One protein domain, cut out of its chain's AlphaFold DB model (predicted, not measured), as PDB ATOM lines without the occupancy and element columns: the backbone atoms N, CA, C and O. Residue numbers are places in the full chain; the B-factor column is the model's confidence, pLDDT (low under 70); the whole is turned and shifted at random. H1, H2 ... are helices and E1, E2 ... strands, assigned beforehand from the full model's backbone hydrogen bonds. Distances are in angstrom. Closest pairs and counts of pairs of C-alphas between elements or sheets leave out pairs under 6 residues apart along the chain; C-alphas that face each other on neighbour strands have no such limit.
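AT A GLANCE: This is residues 744 to 758, 786 to 861 and 869 to 908 of the 1121 residues of an uncharacterized protein of Verrucomicrobiaceae bacterium N1E253 (UniProt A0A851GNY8). Two antiparallel sheets lie face to face as a sandwich, the twisted sheet E4-E3-E6-E7 over the three-stranded sheet E1-E2-E5, with their strands running nearly along one another. At one end of the sandwich the long loop of residues 807 to 826 leads from E2 across to E3 in the other sheet, and towards the opposite end, where E2 begins, the short helix H1 is on neither sheet, its centre 24.5 A from the mean of the C-alphas. The printed part has 131 residues, with two named helices and seven named strands in the order E1, H1, E2, E3, E4, H2, E5, E6, E7, and is mostly strand. It is only just compact, close to loose, with a radius of gyration of the C-alphas of 16.6 A, and elongated, spanning 49 by 31 by 22 A.

HOW THE PARTS SIT: In the larger sheet, inner strands E3, residues 827 to 835, and E6, residues 884 to 894, are antiparallel neighbours at 159 degrees, with N 833 and O 889 2.8 A apart. E3 bends by 53 degrees at residue 830. Edge strand E4, residues 846 to 849, forms a hairpin with E3, with N 832 and O 848 2.9 A apart. The other edge strand, E7, residues 897 to 907, forms a hairpin with E6, with N 888 and O 903 2.9 A apart. In the other sheet, inner strand E2, residues 795 to 806, is antiparallel to E1, residues 744 to 751, at 163 degrees, with N 748 and O 801 2.8 A apart. On its other side is E5, residues 872 to 879, also antiparallel, with N 798 and O 876 2.7 A apart. The facing parts of the sheets are 10.9 A apart centre to centre, their best planes differ by 13 degrees, and their strands stand at 17 degrees. The closest C-alphas of E1 and E7 are those of Cys 749 and Ile 907, 6.6 A apart. H2, residues 852 to 855, only grazes the smaller sheet. H1, residues 786 to 789, is on neither sheet. Both helices are too short for an O i to N i+4 pair, and in each the one O i to N i+3 pair is within hydrogen-bond range.

IN THESE COORDINATES: E2 is 34.2 A long, E6 30.6 A and E7 30.2 A. E1 begins at C-alpha 744, (-91.839, -22.186, -13.634), and is 22.6 A long; E3 is 22.5 A and E5 20.7 A. E7 ends at C-alpha 907, (-99.140, -9.934, -25.014).

THE WHOLE: The C-alphas of Lys 792 and Gly 896, the two farthest apart, are 50.9 A apart. Residues 759 to 785 are not printed, a gap of 19.4 A between C-alphas 758 and 786; residues 862 to 868 are not printed, a gap of 10.7 A between C-alphas 861 and 869. The link E2 to E3 is long, with 20 residues. The mean pLDDT of the printed part is 80.4; residues 755 to 756, 811 to 819, 821, 854 to 861 and 869 to 871 are under 70.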
ATOM      1  N   SER A 744     -90.910 -23.175 -13.073       88.88
ATOM      2  CA  SER A 744     -91.839 -22.186 -13.634       88.88
ATOM      3  C   SER A 744     -91.734 -22.168 -15.149       88.88
ATOM      4  O   SER A 744     -90.690 -22.520 -15.693       88.88
ATOM      5  N   PHE A 745     -92.767 -21.691 -15.839       89.06
ATOM      6  CA  PHE A 745     -92.713 -21.485 -17.286       89.06
ATOM      7  C   PHE A 745     -92.616 -20.000 -17.617       89.06
ATOM      8  O   PHE A 745     -93.534 -19.222 -17.349       89.06
ATOM      9  N   GLU A 746     -91.479 -19.623 -18.202       85.88
ATOM     10  CA  GLU A 746     -91.293 -18.333 -18.855       85.88
ATOM     11  C   GLU A 746     -91.951 -18.399 -20.225       85.88
ATOM     12  O   GLU A 746     -91.515 -19.154 -21.095       85.88
ATOM     13  N   ALA A 747     -92.976 -17.582 -20.419       83.75
ATOM     14  CA  ALA A 747     -93.488 -17.272 -21.734       83.75
ATOM     15  C   ALA A 747     -92.976 -15.883 -22.108       83.75
ATOM     16  O   ALA A 747     -92.902 -14.992 -21.274       83.75
ATOM     17  N   SER A 748     -92.560 -15.675 -23.344       77.81
ATOM     18  CA  SER A 748     -92.103 -14.371 -23.811       77.81
ATOM     19  C   SER A 748     -92.547 -14.160 -25.240       77.81
ATOM     20  O   SER A 748     -92.540 -15.082 -26.055       77.81
ATOM     21  N   CYS A 749     -92.962 -12.933 -25.519       77.44
ATOM     22  CA  CYS A 749     -93.308 -12.477 -26.848       77.44
ATOM     23  C   CYS A 749     -92.455 -11.239 -27.109       77.44
ATOM     24  O   CYS A 749     -92.677 -10.192 -26.502       77.44
ATOM     25  N   HIS A 750     -91.390 -11.389 -27.895       73.94
ATOM     26  CA  HIS A 750     -90.431 -10.308 -28.112       73.94
ATOM     27  C   HIS A 750     -90.600  -9.700 -29.501       73.94
ATOM     28  O   HIS A 750     -90.566 -10.462 -30.470       73.94
ATOM     29  N   PRO A 751     -90.709  -8.360 -29.612       75.06
ATOM     30  CA  PRO A 751     -90.682  -7.697 -30.903       75.06
ATOM     31  C   PRO A 751     -89.311  -7.902 -31.554       75.06
ATOM     32  O   PRO A 751     -88.266  -7.534 -31.010       75.06
ATOM     33  N   ASP A 752     -89.327  -8.485 -32.739       75.94
ATOM     34  CA  ASP A 752     -88.202  -8.670 -33.634       75.94
ATOM     35  C   ASP A 752     -88.202  -7.578 -34.705       75.94
ATOM     36  O   ASP A 752     -88.501  -7.789 -35.876       75.94
ATOM     37  N   ILE A 753     -87.856  -6.365 -34.281       75.25
ATOM     38  CA  ILE A 753     -87.817  -5.169 -35.140       75.25
ATOM     39  C   ILE A 753     -86.746  -5.223 -36.246       75.25
ATOM     40  O   ILE A 753     -86.594  -4.257 -36.995       75.25
ATOM     41  N   MET A 754     -85.952  -6.295 -36.295       75.06
ATOM     42  CA  MET A 754     -84.915  -6.535 -37.300       75.06
ATOM     43  C   MET A 754     -85.163  -7.851 -38.057       75.06
ATOM     44  O   MET A 754     -84.226  -8.352 -38.666       75.06
ATOM     45  N   ALA A 755     -86.368  -8.433 -37.999       69.00
ATOM     46  CA  ALA A 755     -86.668  -9.720 -38.637       69.00
ATOM     47  C   ALA A 755     -86.368  -9.733 -40.152       69.00
ATOM     48  O   ALA A 755     -85.981 -10.759 -40.699       69.00
ATOM     49  N   ASP A 756     -86.522  -8.582 -40.804       67.75
ATOM     50  CA  ASP A 756     -86.276  -8.301 -42.224       67.75
ATOM     51  C   ASP A 756     -84.881  -7.707 -42.507       67.75
ATOM     52  O   ASP A 756     -84.571  -7.374 -43.649       67.75
ATOM     53  N   TYR A 757     -84.050  -7.503 -41.482       70.50
ATOM     54  CA  TYR A 757     -82.738  -6.883 -41.650       70.50
ATOM     55  C   TYR A 757     -81.703  -7.925 -42.076       70.50
ATOM     56  O   TYR A 757     -81.285  -8.760 -41.274       70.50
ATOM     57  N   ASP A 758     -81.248  -7.817 -43.320       71.06
ATOM     58  CA  ASP A 758     -80.084  -8.539 -43.820       71.06
ATOM     59  C   ASP A 758     -78.805  -7.763 -43.471       71.06
ATOM     60  O   ASP A 758     -78.663  -6.578 -43.790       71.06
ATOM     61  N   LYS A 786     -86.472   3.661 -31.939       79.88
ATOM     62  CA  LYS A 786     -87.014   5.022 -31.800       79.88
ATOM     63  C   LYS A 786     -88.218   5.251 -32.709       79.88
ATOM     64  O   LYS A 786     -89.131   5.961 -32.309       79.88
ATOM     65  N   GLN A 787     -88.203   4.691 -33.917       81.19
ATOM     66  CA  GLN A 787     -89.328   4.767 -34.849       81.19
ATOM     67  C   GLN A 787     -90.549   4.032 -34.286       81.19
ATOM     68  O   GLN A 787     -91.628   4.610 -34.284       81.19
ATOM     69  N   LEU A 788     -90.358   2.839 -33.714       76.56
ATOM     70  CA  LEU A 788     -91.402   2.086 -33.019       76.56
ATOM     71  C   LEU A 788     -91.973   2.875 -31.835       76.56
ATOM     72  O   LEU A 788     -93.176   3.075 -31.755       76.56
ATOM     73  N   ALA A 789     -91.112   3.413 -30.963       71.62
ATOM     74  CA  ALA A 789     -91.555   4.229 -29.828       71.62
ATOM     75  C   ALA A 789     -92.285   5.524 -30.245       71.62
ATOM     76  O   ALA A 789     -93.023   6.095 -29.449       71.62
ATOM     77  N   ALA A 790     -92.064   5.995 -31.474       74.56
ATOM     78  CA  ALA A 790     -92.743   7.148 -32.058       74.56
ATOM     79  C   ALA A 790     -93.976   6.766 -32.903       74.56
ATOM     80  O   ALA A 790     -94.522   7.645 -33.566       74.56
ATOM     81  N   GLY A 791     -94.376   5.488 -32.933       75.12
ATOM     82  CA  GLY A 791     -95.513   5.002 -33.724       75.12
ATOM     83  C   GLY A 791     -95.303   5.069 -35.241       75.12
ATOM     84  O   GLY A 791     -96.267   5.152 -35.985       75.12
ATOM     85  N   LYS A 792     -94.050   5.085 -35.719       80.50
ATOM     86  CA  LYS A 792     -93.701   5.172 -37.155       80.50
ATOM     87  C   LYS A 792     -93.534   3.809 -37.835       80.50
ATOM     88  O   LYS A 792     -93.054   3.753 -38.964       80.50
ATOM     89  N   ILE A 793     -93.810   2.721 -37.121       80.44
ATOM     90  CA  ILE A 793     -93.728   1.351 -37.631       80.44
ATOM     91  C   ILE A 793     -95.100   0.723 -37.428       80.44
ATOM     92  O   ILE A 793     -95.494   0.485 -36.292       80.44
ATOM     93  N   ASP A 794     -95.805   0.451 -38.523       79.31
ATOM     94  CA  ASP A 794     -97.198  -0.005 -38.465       79.31
ATOM     95  C   ASP A 794     -97.329  -1.451 -37.984       79.31
ATOM     96  O   ASP A 794     -98.310  -1.790 -37.321       79.31
ATOM     97  N   LYS A 795     -96.349  -2.305 -38.308       82.94
ATOM     98  CA  LYS A 795     -96.305  -3.722 -37.926       82.94
ATOM     99  C   LYS A 795     -94.915  -4.142 -37.472       82.94
ATOM    100  O   LYS A 795     -93.916  -3.745 -38.064       82.94
ATOM    101  N   VAL A 796     -94.867  -4.989 -36.450       82.25
ATOM    102  CA  VAL A 796     -93.633  -5.565 -35.912       82.25
ATOM    103  C   VAL A 796     -93.808  -7.070 -35.764       82.25
ATOM    104  O   VAL A 796     -94.776  -7.520 -35.143       82.25
ATOM    105  N   SER A 797     -92.866  -7.848 -36.291       83.38
ATOM    106  CA  SER A 797     -92.829  -9.295 -36.078       83.38
ATOM    107  C   SER A 797     -92.503  -9.609 -34.625       83.38
ATOM    108  O   SER A 797     -91.670  -8.949 -34.013       83.38
ATOM    109  N   HIS A 798     -93.151 -10.609 -34.050       81.12
ATOM    110  CA  HIS A 798     -92.993 -11.028 -32.665       81.12
ATOM    111  C   HIS A 798     -92.625 -12.501 -32.605       81.12
ATOM    112  O   HIS A 798     -93.245 -13.328 -33.268       81.12
ATOM    113  N   ARG A 799     -91.632 -12.844 -31.779       81.25
ATOM    114  CA  ARG A 799     -91.259 -14.240 -31.519       81.25
ATOM    115  C   ARG A 799     -91.916 -14.720 -30.236       81.25
ATOM    116  O   ARG A 799     -91.652 -14.152 -29.176       81.25
ATOM    117  N   LEU A 800     -92.713 -15.782 -30.330       84.44
ATOM    118  CA  LEU A 800     -93.265 -16.488 -29.178       84.44
ATOM    119  C   LEU A 800     -92.290 -17.575 -28.721       84.44
ATOM    120  O   LEU A 800     -92.011 -18.522 -29.458       84.44
ATOM    121  N   VAL A 801     -91.792 -17.442 -27.495       83.25
ATOM    122  CA  VAL A 801     -90.874 -18.390 -26.858       83.25
ATOM    123  C   VAL A 801     -91.464 -18.804 -25.519       83.25
ATOM    124  O   VAL A 801     -91.738 -17.943 -24.683       83.25
ATOM    125  N   ILE A 802     -91.634 -20.106 -25.300       86.25
ATOM    126  CA  ILE A 802     -92.118 -20.650 -24.026       86.25
ATOM    127  C   ILE A 802     -91.156 -21.737 -23.575       86.25
ATOM    128  O   ILE A 802     -90.844 -22.655 -24.332       86.25
ATOM    129  N   ARG A 803     -90.664 -21.629 -22.341       84.81
ATOM    130  CA  ARG A 803     -89.680 -22.570 -21.806       84.81
ATOM    131  C   ARG A 803     -89.824 -22.773 -20.298       84.81
ATOM    132  O   ARG A 803     -90.161 -21.826 -19.583       84.81
ATOM    133  N   PRO A 804     -89.509 -23.976 -19.801       87.25
ATOM    134  CA  PRO A 804     -89.372 -24.206 -18.376       87.25
ATOM    135  C   PRO A 804     -88.090 -23.548 -17.848       87.25
ATOM    136  O   PRO A 804     -87.068 -23.491 -18.532       87.25
ATOM    137  N   VAL A 805     -88.145 -23.076 -16.609       84.62
ATOM    138  CA  VAL A 805     -87.001 -22.595 -15.836       84.62
ATOM    139  C   VAL A 805     -87.023 -23.231 -14.457       84.62
ATOM    140  O   VAL A 805     -88.068 -23.335 -13.815       84.62
ATOM    141  N   SER A 806     -85.852 -23.651 -13.993       85.25
ATOM    142  CA  SER A 806     -85.714 -24.204 -12.651       85.25
ATOM    143  C   SER A 806     -85.417 -23.110 -11.632       85.25
ATOM    144  O   SER A 806     -84.524 -22.285 -11.835       85.25
ATOM    145  N   ARG A 807     -86.137 -23.130 -10.511       83.62
ATOM    146  CA  ARG A 807     -85.915 -22.267  -9.341       83.62
ATOM    147  C   ARG A 807     -85.073 -22.947  -8.269       83.62
ATOM    148  O   ARG A 807     -84.385 -22.260  -7.519       83.62
ATOM    149  N   LEU A 808     -85.072 -24.280  -8.245       85.75
ATOM    150  CA  LEU A 808     -84.367 -25.103  -7.260       85.75
ATOM    151  C   LEU A 808     -83.352 -26.007  -7.959       85.75
ATOM    152  O   LEU A 808     -83.693 -26.784  -8.848       85.75
ATOM    153  N   GLN A 809     -82.089 -25.912  -7.556       78.31
ATOM    154  CA  GLN A 809     -80.972 -26.595  -8.211       78.31
ATOM    155  C   GLN A 809     -80.509 -27.799  -7.380       78.31
ATOM    156  O   GLN A 809     -80.504 -27.741  -6.151       78.31
ATOM    157  N   ALA A 810     -80.120 -28.889  -8.049       70.50
ATOM    158  CA  ALA A 810     -79.662 -30.116  -7.394       70.50
ATOM    159  C   ALA A 810     -78.263 -29.973  -6.767       70.50
ATOM    160  O   ALA A 810     -77.990 -30.585  -5.736       70.50
ATOM    161  N   ASP A 811     -77.402 -29.148  -7.373       68.00
ATOM    162  CA  ASP A 811     -76.032 -28.870  -6.933       68.00
ATOM    163  C   ASP A 811     -75.863 -27.372  -6.631       68.00
ATOM    164  O   ASP A 811     -75.997 -26.506  -7.507       68.00
ATOM    165  N   SER A 812     -75.535 -27.067  -5.376       63.16
ATOM    166  CA  SER A 812     -75.286 -25.708  -4.902       63.16
ATOM    167  C   SER A 812     -74.108 -25.029  -5.614       63.16
ATOM    168  O   SER A 812     -74.158 -23.816  -5.807       63.16
ATOM    169  N   GLU A 813     -73.085 -25.753  -6.086       58.16
ATOM    170  CA  GLU A 813     -71.885 -25.176  -6.717       58.16
ATOM    171  C   GLU A 813     -72.084 -24.806  -8.194       58.16
ATOM    172  O   GLU A 813     -71.506 -23.822  -8.688       58.16
ATOM    173  N   LYS A 814     -73.002 -25.483  -8.891       53.66
ATOM    174  CA  LYS A 814     -73.371 -25.196 -10.294       53.66
ATOM    175  C   LYS A 814     -74.555 -24.233 -10.453       53.66
ATOM    176  O   LYS A 814     -74.753 -23.696 -11.543       53.66
ATOM    177  N   ALA A 815     -75.276 -23.933  -9.372       50.78
ATOM    178  CA  ALA A 815     -76.413 -23.008  -9.318       50.78
ATOM    179  C   ALA A 815     -76.070 -21.542  -9.692       50.78
ATOM    180  O   ALA A 815     -75.881 -20.661  -8.853       50.78
ATOM    181  N   GLY A 816     -75.982 -21.272 -10.991       47.88
ATOM    182  CA  GLY A 816     -75.939 -19.926 -11.571       47.88
ATOM    183  C   GLY A 816     -76.746 -19.791 -12.864       47.88
ATOM    184  O   GLY A 816     -77.014 -18.670 -13.293       47.88
ATOM    185  N   GLY A 817     -77.145 -20.910 -13.475       53.84
ATOM    186  CA  GLY A 817     -78.186 -20.958 -14.498       53.84
ATOM    187  C   GLY A 817     -79.485 -21.463 -13.873       53.84
ATOM    188  O   GLY A 817     -79.450 -22.411 -13.099       53.84
ATOM    189  N   MET A 818     -80.629 -20.864 -14.220       60.72
ATOM    190  CA  MET A 818     -81.958 -21.470 -13.999       60.72
ATOM    191  C   MET A 818     -82.204 -22.582 -15.031       60.72
ATOM    192  O   MET A 818     -83.267 -22.656 -15.645       60.72
ATOM    193  N   ASP A 819     -81.168 -23.383 -15.279       68.94
ATOM    194  CA  ASP A 819     -81.188 -24.458 -16.255       68.94
ATOM    195  C   ASP A 819     -82.010 -25.613 -15.686       68.94
ATOM    196  O   ASP A 819     -81.939 -25.934 -14.494       68.94
ATOM    197  N   VAL A 820     -82.826 -26.204 -16.547       71.75
ATOM    198  CA  VAL A 820     -83.647 -27.365 -16.224       71.75
ATOM    199  C   VAL A 820     -82.823 -28.647 -16.152       71.75
ATOM    200  O   VAL A 820     -83.208 -29.551 -15.413       71.75
ATOM    201  N   GLY A 821     -81.664 -28.702 -16.823       67.69
ATOM    202  CA  GLY A 821     -80.745 -29.845 -16.758       67.69
ATOM    203  C   GLY A 821     -80.121 -30.052 -15.371       67.69
ATOM    204  O   GLY A 821     -79.729 -31.159 -15.017       67.69
ATOM    205  N   THR A 822     -80.076 -29.004 -14.543       72.56
ATOM    206  CA  THR A 822     -79.539 -29.050 -13.170       72.56
ATOM    207  C   THR A 822     -80.614 -28.865 -12.093       72.56
ATOM    208  O   THR A 822     -80.297 -28.667 -10.916       72.56
ATOM    209  N   ALA A 823     -81.895 -28.941 -12.471       83.50
ATOM    210  CA  ALA A 823     -83.018 -28.805 -11.551       83.50
ATOM    211  C   ALA A 823     -83.041 -29.910 -10.485       83.50
ATOM    212  O   ALA A 823     -82.725 -31.064 -10.768       83.50
ATOM    213  N   LEU A 824     -83.486 -29.569  -9.272       88.06
ATOM    214  CA  LEU A 824     -83.736 -30.550  -8.215       88.06
ATOM    215  C   LEU A 824     -84.806 -31.569  -8.641       88.06
ATOM    216  O   LEU A 824     -84.677 -32.755  -8.348       88.06
ATOM    217  N   PHE A 825     -85.822 -31.105  -9.374       90.88
ATOM    218  CA  PHE A 825     -86.846 -31.936  -9.997       90.88
ATOM    219  C   PHE A 825     -86.856 -31.692 -11.506       90.88
ATOM    220  O   PHE A 825     -87.221 -30.616 -11.977       90.88
ATOM    221  N   THR A 826     -86.420 -32.689 -12.274       87.94
ATOM    222  CA  THR A 826     -86.277 -32.582 -13.731       87.94
ATOM    223  C   THR A 826     -87.633 -32.628 -14.434       87.94
ATOM    224  O   THR A 826     -88.417 -33.551 -14.202       87.94
ATOM    225  N   VAL A 827     -87.879 -31.666 -15.331       89.12
ATOM    226  CA  VAL A 827     -89.034 -31.664 -16.247       89.12
ATOM    227  C   VAL A 827     -88.856 -32.777 -17.278       89.12
ATOM    228  O   VAL A 827     -87.775 -32.926 -17.841       89.12
ATOM    229  N   LYS A 828     -89.909 -33.551 -17.546       90.44
ATOM    230  CA  LYS A 828     -89.943 -34.575 -18.601       90.44
ATOM    231  C   LYS A 828     -91.198 -34.439 -19.457       90.44
ATOM    232  O   LYS A 828     -92.192 -33.875 -19.009       90.44
ATOM    233  N   ASP A 829     -91.128 -34.952 -20.684       91.12
ATOM    234  CA  ASP A 829     -92.272 -35.089 -21.600       91.12
ATOM    235  C   ASP A 829     -93.045 -33.788 -21.871       91.12
ATOM    236  O   ASP A 829     -94.268 -33.790 -21.992       91.12
ATOM    237  N   LEU A 830     -92.327 -32.663 -21.976       91.88
ATOM    238  CA  LEU A 830     -92.939 -31.351 -22.155       91.88
ATOM    239  C   LEU A 830     -93.624 -31.210 -23.523       91.88
ATOM    240  O   LEU A 830     -92.986 -31.273 -24.577       91.88
ATOM    241  N   ILE A 831     -94.921 -30.926 -23.479       93.38
ATOM    242  CA  ILE A 831     -95.765 -30.545 -24.606       93.38
ATOM    243  C   ILE A 831     -96.333 -29.155 -24.324       93.38
ATOM    244  O   ILE A 831     -96.878 -28.911 -23.245       93.38
ATOM    245  N   ILE A 832     -96.226 -28.263 -25.306       93.00
ATOM    246  CA  ILE A 832     -96.793 -26.916 -25.256       93.00
ATOM    247  C   ILE A 832     -97.833 -26.784 -26.361       93.00
ATOM    248  O   ILE A 832     -97.545 -27.051 -27.527       93.00
ATOM    249  N   GLU A 833     -99.035 -26.363 -25.991       94.19
ATOM    250  CA  GLU A 833    -100.116 -26.034 -26.913       94.19
ATOM    251  C   GLU A 833    -100.478 -24.555 -26.748       94.19
ATOM    252  O   GLU A 833    -100.606 -24.067 -25.626       94.19
ATOM    253  N   VAL A 834    -100.633 -23.824 -27.851       92.69
ATOM    254  CA  VAL A 834    -100.967 -22.393 -27.826       92.69
ATOM    255  C   VAL A 834    -102.178 -22.148 -28.705       92.69
ATOM    256  O   VAL A 834    -102.158 -22.466 -29.892       92.69
ATOM    257  N   ALA A 835    -103.220 -21.557 -28.132       93.00
ATOM    258  CA  ALA A 835    -104.416 -21.142 -28.843       93.00
ATOM    259  C   ALA A 835    -104.585 -19.622 -28.766       93.00
ATOM    260  O   ALA A 835    -104.262 -18.995 -27.758       93.00
ATOM    261  N   ASP A 836    -105.126 -19.044 -29.832       90.75
ATOM    262  CA  ASP A 836    -105.514 -17.641 -29.895       90.75
ATOM    263  C   ASP A 836    -107.044 -17.554 -30.003       90.75
ATOM    264  O   ASP A 836    -107.599 -17.860 -31.062       90.75
ATOM    265  N   PRO A 837    -107.740 -17.167 -28.919       89.31
ATOM    266  CA  PRO A 837    -109.191 -17.018 -28.937       89.31
ATOM    267  C   PRO A 837    -109.681 -15.960 -29.934       89.31
ATOM    268  O   PRO A 837    -110.759 -16.121 -30.500       89.31
ATOM    269  N   SER A 838    -108.892 -14.901 -30.151       86.81
ATOM    270  CA  SER A 838    -109.224 -13.806 -31.073       86.81
ATOM    271  C   SER A 838    -108.961 -14.164 -32.536       86.81
ATOM    272  O   SER A 838    -109.605 -13.624 -33.428       86.81
ATOM    273  N   LYS A 839    -108.054 -15.123 -32.777       84.62
ATOM    274  CA  LYS A 839    -107.510 -15.497 -34.096       84.62
ATOM    275  C   LYS A 839    -106.797 -14.352 -34.828       84.62
ATOM    276  O   LYS A 839    -106.512 -14.485 -36.021       84.62
ATOM    277  N   ASP A 840    -106.479 -13.270 -34.123       83.25
ATOM    278  CA  ASP A 840    -105.784 -12.106 -34.671       83.25
ATOM    279  C   ASP A 840    -104.303 -12.406 -34.966       83.25
ATOM    280  O   ASP A 840    -103.707 -11.804 -35.861       83.25
ATOM    281  N   TYR A 841    -103.719 -13.372 -34.252       84.12
ATOM    282  CA  TYR A 841    -102.293 -13.704 -34.264       84.12
ATOM    283  C   TYR A 841    -102.021 -15.164 -34.651       84.12
ATOM    284  O   TYR A 841    -101.058 -15.434 -35.370       84.12
ATOM    285  N   LEU A 842    -102.867 -16.114 -34.225       85.25
ATOM    286  CA  LEU A 842    -102.764 -17.533 -34.596       85.25
ATOM    287  C   LEU A 842    -104.063 -18.039 -35.233       85.25
ATOM    288  O   LEU A 842    -105.080 -18.228 -34.569       85.25
ATOM    289  N   LYS A 843    -104.012 -18.358 -36.532       83.94
ATOM    290  CA  LYS A 843    -105.174 -18.896 -37.268       83.94
ATOM    291  C   LYS A 843    -105.551 -20.326 -36.861       83.94
ATOM    292  O   LYS A 843    -106.700 -20.728 -37.031       83.94
ATOM    293  N   LYS A 844    -104.583 -21.107 -36.373       86.56
ATOM    294  CA  LYS A 844    -104.757 -22.479 -35.875       86.56
ATOM    295  C   LYS A 844    -103.969 -22.643 -34.571       86.56
ATOM    296  O   LYS A 844    -102.898 -22.043 -34.467       86.56
ATOM    297  N   PRO A 845    -104.451 -23.455 -33.614       87.25
ATOM    298  CA  PRO A 845    -103.676 -23.780 -32.425       87.25
ATOM    299  C   PRO A 845    -102.339 -24.432 -32.787       87.25
ATOM    300  O   PRO A 845    -102.265 -25.263 -33.695       87.25
ATOM    301  N   LEU A 846    -101.290 -24.062 -32.062       90.75
ATOM    302  CA  LEU A 846     -99.963 -24.660 -32.159       90.75
ATOM    303  C   LEU A 846     -99.842 -25.787 -31.138       90.75
ATOM    304  O   LEU A 846    -100.372 -25.670 -30.037       90.75
ATOM    305  N   ARG A 847     -99.109 -26.848 -31.479       91.19
ATOM    306  CA  ARG A 847     -98.750 -27.932 -30.557       91.19
ATOM    307  C   ARG A 847     -97.330 -28.394 -30.846       91.19
ATOM    308  O   ARG A 847     -97.046 -28.834 -31.955       91.19
ATOM    309  N   GLU A 848     -96.459 -28.324 -29.848       87.88
ATOM    310  CA  GLU A 848     -95.047 -28.685 -29.974       87.88
ATOM    311  C   GLU A 848     -94.601 -29.576 -28.811       87.88
ATOM    312  O   GLU A 848     -94.876 -29.287 -27.644       87.88
ATOM    313  N   LYS A 849     -93.899 -30.671 -29.129       87.06
ATOM    314  CA  LYS A 849     -93.170 -31.481 -28.145       87.06
ATOM    315  C   LYS A 849     -91.754 -30.922 -28.032       87.06
ATOM    316  O   LYS A 849     -90.999 -30.958 -29.001       87.06
ATOM    317  N   VAL A 850     -91.400 -30.401 -26.864       82.94
ATOM    318  CA  VAL A 850     -90.161 -29.641 -26.676       82.94
ATOM    319  C   VAL A 850     -88.994 -30.581 -26.378       82.94
ATOM    320  O   VAL A 850     -89.054 -31.392 -25.454       82.94
ATOM    321  N   ASN A 851     -87.899 -30.447 -27.130       81.12
ATOM    322  CA  ASN A 851     -86.646 -31.135 -26.824       81.12
ATOM    323  C   ASN A 851     -85.907 -30.407 -25.691       81.12
ATOM    324  O   ASN A 851     -85.267 -29.381 -25.916       81.12
ATOM    325  N   LEU A 852     -85.982 -30.949 -24.475       78.31
ATOM    326  CA  LEU A 852     -85.370 -30.345 -23.289       78.31
ATOM    327  C   LEU A 852     -83.835 -30.331 -23.340       78.31
ATOM    328  O   LEU A 852     -83.239 -29.378 -22.851       78.31
ATOM    329  N   ALA A 853     -83.196 -31.302 -24.004       74.62
ATOM    330  CA  ALA A 853     -81.740 -31.318 -24.170       74.62
ATOM    331  C   ALA A 853     -81.245 -30.144 -25.033       74.62
ATOM    332  O   ALA A 853     -80.145 -29.639 -24.839       74.62
ATOM    333  N   ALA A 854     -82.079 -29.651 -25.957       69.81
ATOM    334  CA  ALA A 854     -81.766 -28.463 -26.752       69.81
ATOM    335  C   ALA A 854     -81.856 -27.151 -25.945       69.81
ATOM    336  O   ALA A 854     -81.422 -26.108 -26.432       69.81
ATOM    337  N   LEU A 855     -82.429 -27.186 -24.733       68.44
ATOM    338  CA  LEU A 855     -82.526 -26.039 -23.826       68.44
ATOM    339  C   LEU A 855     -81.337 -25.951 -22.848       68.44
ATOM    340  O   LEU A 855     -81.131 -24.887 -22.259       68.44
ATOM    341  N   GLU A 856     -80.551 -27.024 -22.694       63.81
ATOM    342  CA  GLU A 856     -79.405 -27.080 -21.778       63.81
ATOM    343  C   GLU A 856     -78.275 -26.139 -22.226       63.81
ATOM    344  O   GLU A 856     -77.904 -26.063 -23.398       63.81
ATOM    345  N   GLY A 857     -77.706 -25.377 -21.288       54.72
ATOM    346  CA  GLY A 857     -76.580 -24.475 -21.552       54.72
ATOM    347  C   GLY A 857     -76.928 -23.175 -22.294       54.72
ATOM    348  O   GLY A 857     -76.043 -22.331 -22.494       54.72
ATOM    349  N   PHE A 858     -78.199 -22.948 -22.653       57.75
ATOM    350  CA  PHE A 858     -78.633 -21.697 -23.276       57.75
ATOM    351  C   PHE A 858     -78.594 -20.540 -22.261       57.75
ATOM    352  O   PHE A 858     -79.418 -20.425 -21.351       57.75
ATOM    353  N   LYS A 859     -77.612 -19.641 -22.393       51.75
ATOM    354  CA  LYS A 859     -77.469 -18.485 -21.491       51.75
ATOM    355  C   LYS A 859     -78.605 -17.485 -21.716       51.75
ATOM    356  O   LYS A 859     -78.919 -17.158 -22.856       51.75
ATOM    357  N   ARG A 860     -79.150 -16.911 -20.627       48.84
ATOM    358  CA  ARG A 860     -79.984 -15.690 -20.660       48.84
ATOM    359  C   ARG A 860     -79.200 -14.562 -21.344       48.84
ATOM    360  O   ARG A 860     -78.461 -13.819 -20.705       48.84
ATOM    361  N   GLY A 861     -79.334 -14.462 -22.654       46.75
ATOM    362  CA  GLY A 861     -78.774 -13.417 -23.491       46.75
ATOM    363  C   GLY A 861     -79.809 -13.047 -24.535       46.75
ATOM    364  O   GLY A 861     -80.644 -13.875 -24.895       46.75
ATOM    365  N   VAL A 869     -84.287 -19.713 -31.779       64.69
ATOM    366  CA  VAL A 869     -83.982 -19.787 -30.346       64.69
ATOM    367  C   VAL A 869     -84.518 -21.104 -29.781       64.69
ATOM    368  O   VAL A 869     -85.652 -21.472 -30.099       64.69
ATOM    369  N   PRO A 870     -83.773 -21.813 -28.918       63.66
ATOM    370  CA  PRO A 870     -84.325 -22.942 -28.181       63.66
ATOM    371  C   PRO A 870     -85.600 -22.539 -27.413       63.66
ATOM    372  O   PRO A 870     -85.586 -21.586 -26.631       63.66
ATOM    373  N   GLY A 871     -86.712 -23.238 -27.670       68.12
ATOM    374  CA  GLY A 871     -88.044 -22.930 -27.118       68.12
ATOM    375  C   GLY A 871     -88.894 -21.944 -27.938       68.12
ATOM    376  O   GLY A 871     -89.966 -21.548 -27.482       68.12
ATOM    377  N   GLN A 872     -88.436 -21.515 -29.122       80.00
ATOM    378  CA  GLN A 872     -89.227 -20.703 -30.053       80.00
ATOM    379  C   GLN A 872     -90.298 -21.545 -30.752       80.00
ATOM    380  O   GLN A 872     -89.962 -22.439 -31.528       80.00
ATOM    381  N   LEU A 873     -91.562 -21.173 -30.539       80.75
ATOM    382  CA  LEU A 873     -92.729 -21.874 -31.075       80.75
ATOM    383  C   LEU A 873     -93.208 -21.274 -32.405       80.75
ATOM    384  O   LEU A 873     -93.562 -21.996 -33.335       80.75
ATOM    385  N   HIS A 874     -93.255 -19.939 -32.508       82.69
ATOM    386  CA  HIS A 874     -93.840 -19.259 -33.670       82.69
ATOM    387  C   HIS A 874     -93.377 -17.808 -33.827       82.69
ATOM    388  O   HIS A 874     -92.882 -17.201 -32.873       82.69
ATOM    389  N   VAL A 875     -93.570 -17.256 -35.029       82.38
ATOM    390  CA  VAL A 875     -93.375 -15.833 -35.345       82.38
ATOM    391  C   VAL A 875     -94.640 -15.297 -36.009       82.38
ATOM    392  O   VAL A 875     -95.132 -15.918 -36.946       82.38
ATOM    393  N   PHE A 876     -95.164 -14.168 -35.533       85.44
ATOM    394  CA  PHE A 876     -96.354 -13.508 -36.087       85.44
ATOM    395  C   PHE A 876     -96.229 -11.983 -36.005       85.44
ATOM    396  O   PHE A 876     -95.459 -11.476 -35.194       85.44
ATOM    397  N   ASP A 877     -96.984 -11.238 -36.812       85.50
ATOM    398  CA  ASP A 877     -96.931  -9.770 -36.821       85.50
ATOM    399  C   ASP A 877     -98.006  -9.145 -35.928       85.50
ATOM    400  O   ASP A 877     -99.156  -9.583 -35.916       85.50
ATOM    401  N   MET A 878     -97.655  -8.062 -35.232       85.38
ATOM    402  CA  MET A 878     -98.590  -7.240 -34.458       85.38
ATOM    403  C   MET A 878     -98.575  -5.794 -34.944       85.38
ATOM    404  O   MET A 878     -97.518  -5.276 -35.308       85.38
ATOM    405  N   LYS A 879     -99.737  -5.130 -34.913       83.12
ATOM    406  CA  LYS A 879     -99.837  -3.687 -35.178       83.12
ATOM    407  C   LYS A 879     -99.296  -2.873 -33.999       83.12
ATOM    408  O   LYS A 879     -99.426  -3.301 -32.853       83.12
ATOM    409  N   SER A 880     -98.739  -1.690 -34.266       74.69
ATOM    410  CA  SER A 880     -98.342  -0.741 -33.210       74.69
ATOM    411  C   SER A 880     -99.509  -0.449 -32.256       74.69
ATOM    412  O   SER A 880    -100.651  -0.302 -32.691       74.69
ATOM    413  N   GLY A 881     -99.237  -0.432 -30.946       73.44
ATOM    414  CA  GLY A 881    -100.245  -0.242 -29.899       73.44
ATOM    415  C   GLY A 881    -101.203  -1.419 -29.650       73.44
ATOM    416  O   GLY A 881    -101.936  -1.384 -28.660       73.44
ATOM    417  N   ALA A 882    -101.213  -2.462 -30.491       80.44
ATOM    418  CA  ALA A 882    -102.104  -3.611 -30.319       80.44
ATOM    419  C   ALA A 882    -101.667  -4.479 -29.137       80.44
ATOM    420  O   ALA A 882    -100.491  -4.790 -28.992       80.44
ATOM    421  N   GLN A 883    -102.621  -4.913 -28.320       84.69
ATOM    422  CA  GLN A 883    -102.402  -5.884 -27.248       84.69
ATOM    423  C   GLN A 883    -103.142  -7.176 -27.584       84.69
ATOM    424  O   GLN A 883    -104.129  -7.169 -28.318       84.69
ATOM    425  N   GLY A 884    -102.655  -8.296 -27.065       84.88
ATOM    426  CA  GLY A 884    -103.216  -9.610 -27.351       84.88
ATOM    427  C   GLY A 884    -103.325 -10.477 -26.111       84.88
ATOM    428  O   GLY A 884    -102.764 -10.168 -25.060       84.88
ATOM    429  N   ARG A 885    -104.035 -11.595 -26.244       88.94
ATOM    430  CA  ARG A 885    -104.103 -12.622 -25.208       88.94
ATOM    431  C   ARG A 885    -104.117 -14.000 -25.847       88.94
ATOM    432  O   ARG A 885    -104.977 -14.287 -26.670       88.94
ATOM    433  N   LEU A 886    -103.182 -14.849 -25.443       90.50
ATOM    434  CA  LEU A 886    -103.109 -16.248 -25.854       90.50
ATOM    435  C   LEU A 886    -103.502 -17.159 -24.693       90.50
ATOM    436  O   LEU A 886    -103.350 -16.800 -23.526       90.50
ATOM    437  N   LEU A 887    -103.975 -18.356 -25.013       92.50
ATOM    438  CA  LEU A 887    -104.136 -19.446 -24.058       92.50
ATOM    439  C   LEU A 887    -102.999 -20.438 -24.269       92.50
ATOM    440  O   LEU A 887    -102.861 -21.008 -25.351       92.50
ATOM    441  N   VAL A 888    -102.187 -20.642 -23.237       92.81
ATOM    442  CA  VAL A 888    -101.065 -21.578 -23.265       92.81
ATOM    443  C   VAL A 888    -101.409 -22.765 -22.387       92.81
ATOM    444  O   VAL A 888    -101.624 -22.607 -21.186       92.81
ATOM    445  N   LYS A 889    -101.424 -23.959 -22.969       94.19
ATOM    446  CA  LYS A 889    -101.511 -25.215 -22.236       94.19
ATOM    447  C   LYS A 889    -100.146 -25.882 -22.200       94.19
ATOM    448  O   LYS A 889     -99.518 -26.078 -23.237       94.19
ATOM    449  N   VAL A 890     -99.701 -26.255 -21.009       94.19
ATOM    450  CA  VAL A 890     -98.469 -27.026 -20.815       94.19
ATOM    451  C   VAL A 890     -98.820 -28.381 -20.224       94.19
ATOM    452  O   VAL A 890     -99.704 -28.483 -19.376       94.19
ATOM    453  N   THR A 891     -98.164 -29.432 -20.706       95.12
ATOM    454  CA  THR A 891     -98.295 -30.798 -20.185       95.12
ATOM    455  C   THR A 891     -96.908 -31.402 -20.041       95.12
ATOM    456  O   THR A 891     -96.127 -31.337 -20.986       95.12
ATOM    457  N   TYR A 892     -96.574 -31.927 -18.866       94.69
ATOM    458  CA  TYR A 892     -95.240 -32.443 -18.545       94.69
ATOM    459  C   TYR A 892     -95.287 -33.351 -17.305       94.69
ATOM    460  O   TYR A 892     -96.336 -33.519 -16.688       94.69
ATOM    461  N   SER A 893     -94.150 -33.937 -16.927       92.19
ATOM    462  CA  SER A 893     -93.989 -34.723 -15.698       92.19
ATOM    463  C   SER A 893     -92.861 -34.176 -14.819       92.19
ATOM    464  O   SER A 893     -91.815 -33.769 -15.330       92.19
ATOM    465  N   LEU A 894     -93.069 -34.176 -13.497       91.69
ATOM    466  CA  LEU A 894     -92.063 -33.859 -12.473       91.69
ATOM    467  C   LEU A 894     -92.034 -34.953 -11.416       91.69
ATOM    468  O   LEU A 894     -93.056 -35.240 -10.804       91.69
ATOM    469  N   ALA A 895     -90.867 -35.557 -11.176       89.38
ATOM    470  CA  ALA A 895     -90.723 -36.649 -10.202       89.38
ATOM    471  C   ALA A 895     -91.768 -37.782 -10.384       89.38
ATOM    472  O   ALA A 895     -92.233 -38.375  -9.414       89.38
ATOM    473  N   GLY A 896     -92.161 -38.062 -11.635       89.62
ATOM    474  CA  GLY A 896     -93.183 -39.063 -11.970       89.62
ATOM    475  C   GLY A 896     -94.636 -38.592 -11.810       89.62
ATOM    476  O   GLY A 896     -95.546 -39.390 -12.006       89.62
ATOM    477  N   ILE A 897     -94.873 -37.322 -11.471       93.75
ATOM    478  CA  ILE A 897     -96.205 -36.729 -11.313       93.75
ATOM    479  C   ILE A 897     -96.610 -36.057 -12.635       93.75
ATOM    480  O   ILE A 897     -95.908 -35.134 -13.060       93.75
ATOM    481  N   PRO A 898     -97.710 -36.476 -13.290       94.12
ATOM    482  CA  PRO A 898     -98.211 -35.815 -14.490       94.12
ATOM    483  C   PRO A 898     -98.846 -34.466 -14.134       94.12
ATOM    484  O   PRO A 898     -99.661 -34.371 -13.218       94.12
ATOM    485  N   ILE A 899     -98.484 -33.421 -14.874       94.25
ATOM    486  CA  ILE A 899     -98.964 -32.056 -14.670       94.25
ATOM    487  C   ILE A 899     -99.514 -31.524 -15.992       94.25
ATOM    488  O   ILE A 899     -98.870 -31.638 -17.036       94.25
ATOM    489  N   SER A 900    -100.709 -30.934 -15.950       93.81
ATOM    490  CA  SER A 900    -101.322 -30.264 -17.097       93.81
ATOM    491  C   SER A 900    -102.184 -29.092 -16.638       93.81
ATOM    492  O   SER A 900    -102.963 -29.229 -15.696       93.81
ATOM    493  N   TYR A 901    -102.050 -27.942 -17.293       93.94
ATOM    494  CA  TYR A 901    -102.940 -26.798 -17.091       93.94
ATOM    495  C   TYR A 901    -102.934 -25.866 -18.296       93.94
ATOM    496  O   TYR A 901    -102.029 -25.908 -19.129       93.94
ATOM    497  N   THR A 902    -103.944 -25.002 -18.364       92.81
ATOM    498  CA  THR A 902    -104.036 -23.906 -19.329       92.81
ATOM    499  C   THR A 902    -104.028 -22.582 -18.584       92.81
ATOM    500  O   THR A 902    -104.805 -22.401 -17.651       92.81
ATOM    501  N   ALA A 903    -103.157 -21.666 -18.994       90.75
ATOM    502  CA  ALA A 903    -103.042 -20.335 -18.419       90.75
ATOM    503  C   ALA A 903    -103.136 -19.262 -19.513       90.75
ATOM    504  O   ALA A 903    -102.634 -19.464 -20.626       90.75
ATOM    505  N   PRO A 904    -103.756 -18.110 -19.216       89.19
ATOM    506  CA  PRO A 904    -103.710 -16.972 -20.113       89.19
ATOM    507  C   PRO A 904    -102.307 -16.351 -20.136       89.19
ATOM    508  O   PRO A 904    -101.656 -16.186 -19.105       89.19
ATOM    509  N   MET A 905    -101.869 -15.951 -21.323       87.38
ATOM    510  CA  MET A 905    -100.666 -15.169 -21.560       87.38
ATOM    511  C   MET A 905    -101.069 -13.859 -22.229       87.38
ATOM    512  O   MET A 905    -101.478 -13.847 -23.390       87.38
ATOM    513  N   ASP A 906    -100.928 -12.756 -21.505       84.06
ATOM    514  CA  ASP A 906    -101.126 -11.430 -22.086       84.06
ATOM    515  C   ASP A 906     -99.919 -11.085 -22.972       84.06
ATOM    516  O   ASP A 906     -98.775 -11.396 -22.634       84.06
ATOM    517  N   ILE A 907    -100.168 -10.458 -24.118       81.25
ATOM    518  CA  ILE A 907     -99.140  -9.934 -25.014       81.25
ATOM    519  C   ILE A 907     -99.250  -8.411 -24.973       81.25
ATOM    520  O   ILE A 907    -100.284  -7.865 -25.373       81.25
ATOM    521  N   PRO A 908     -98.226  -7.709 -24.468       76.38
ATOM    522  CA  PRO A 908     -98.266  -6.264 -24.390       76.38
ATOM    523  C   PRO A 908     -98.064  -5.662 -25.781       76.38
ATOM    524  O   PRO A 908     -97.682  -6.347 -26.729       76.38
TER     525      PRO A 908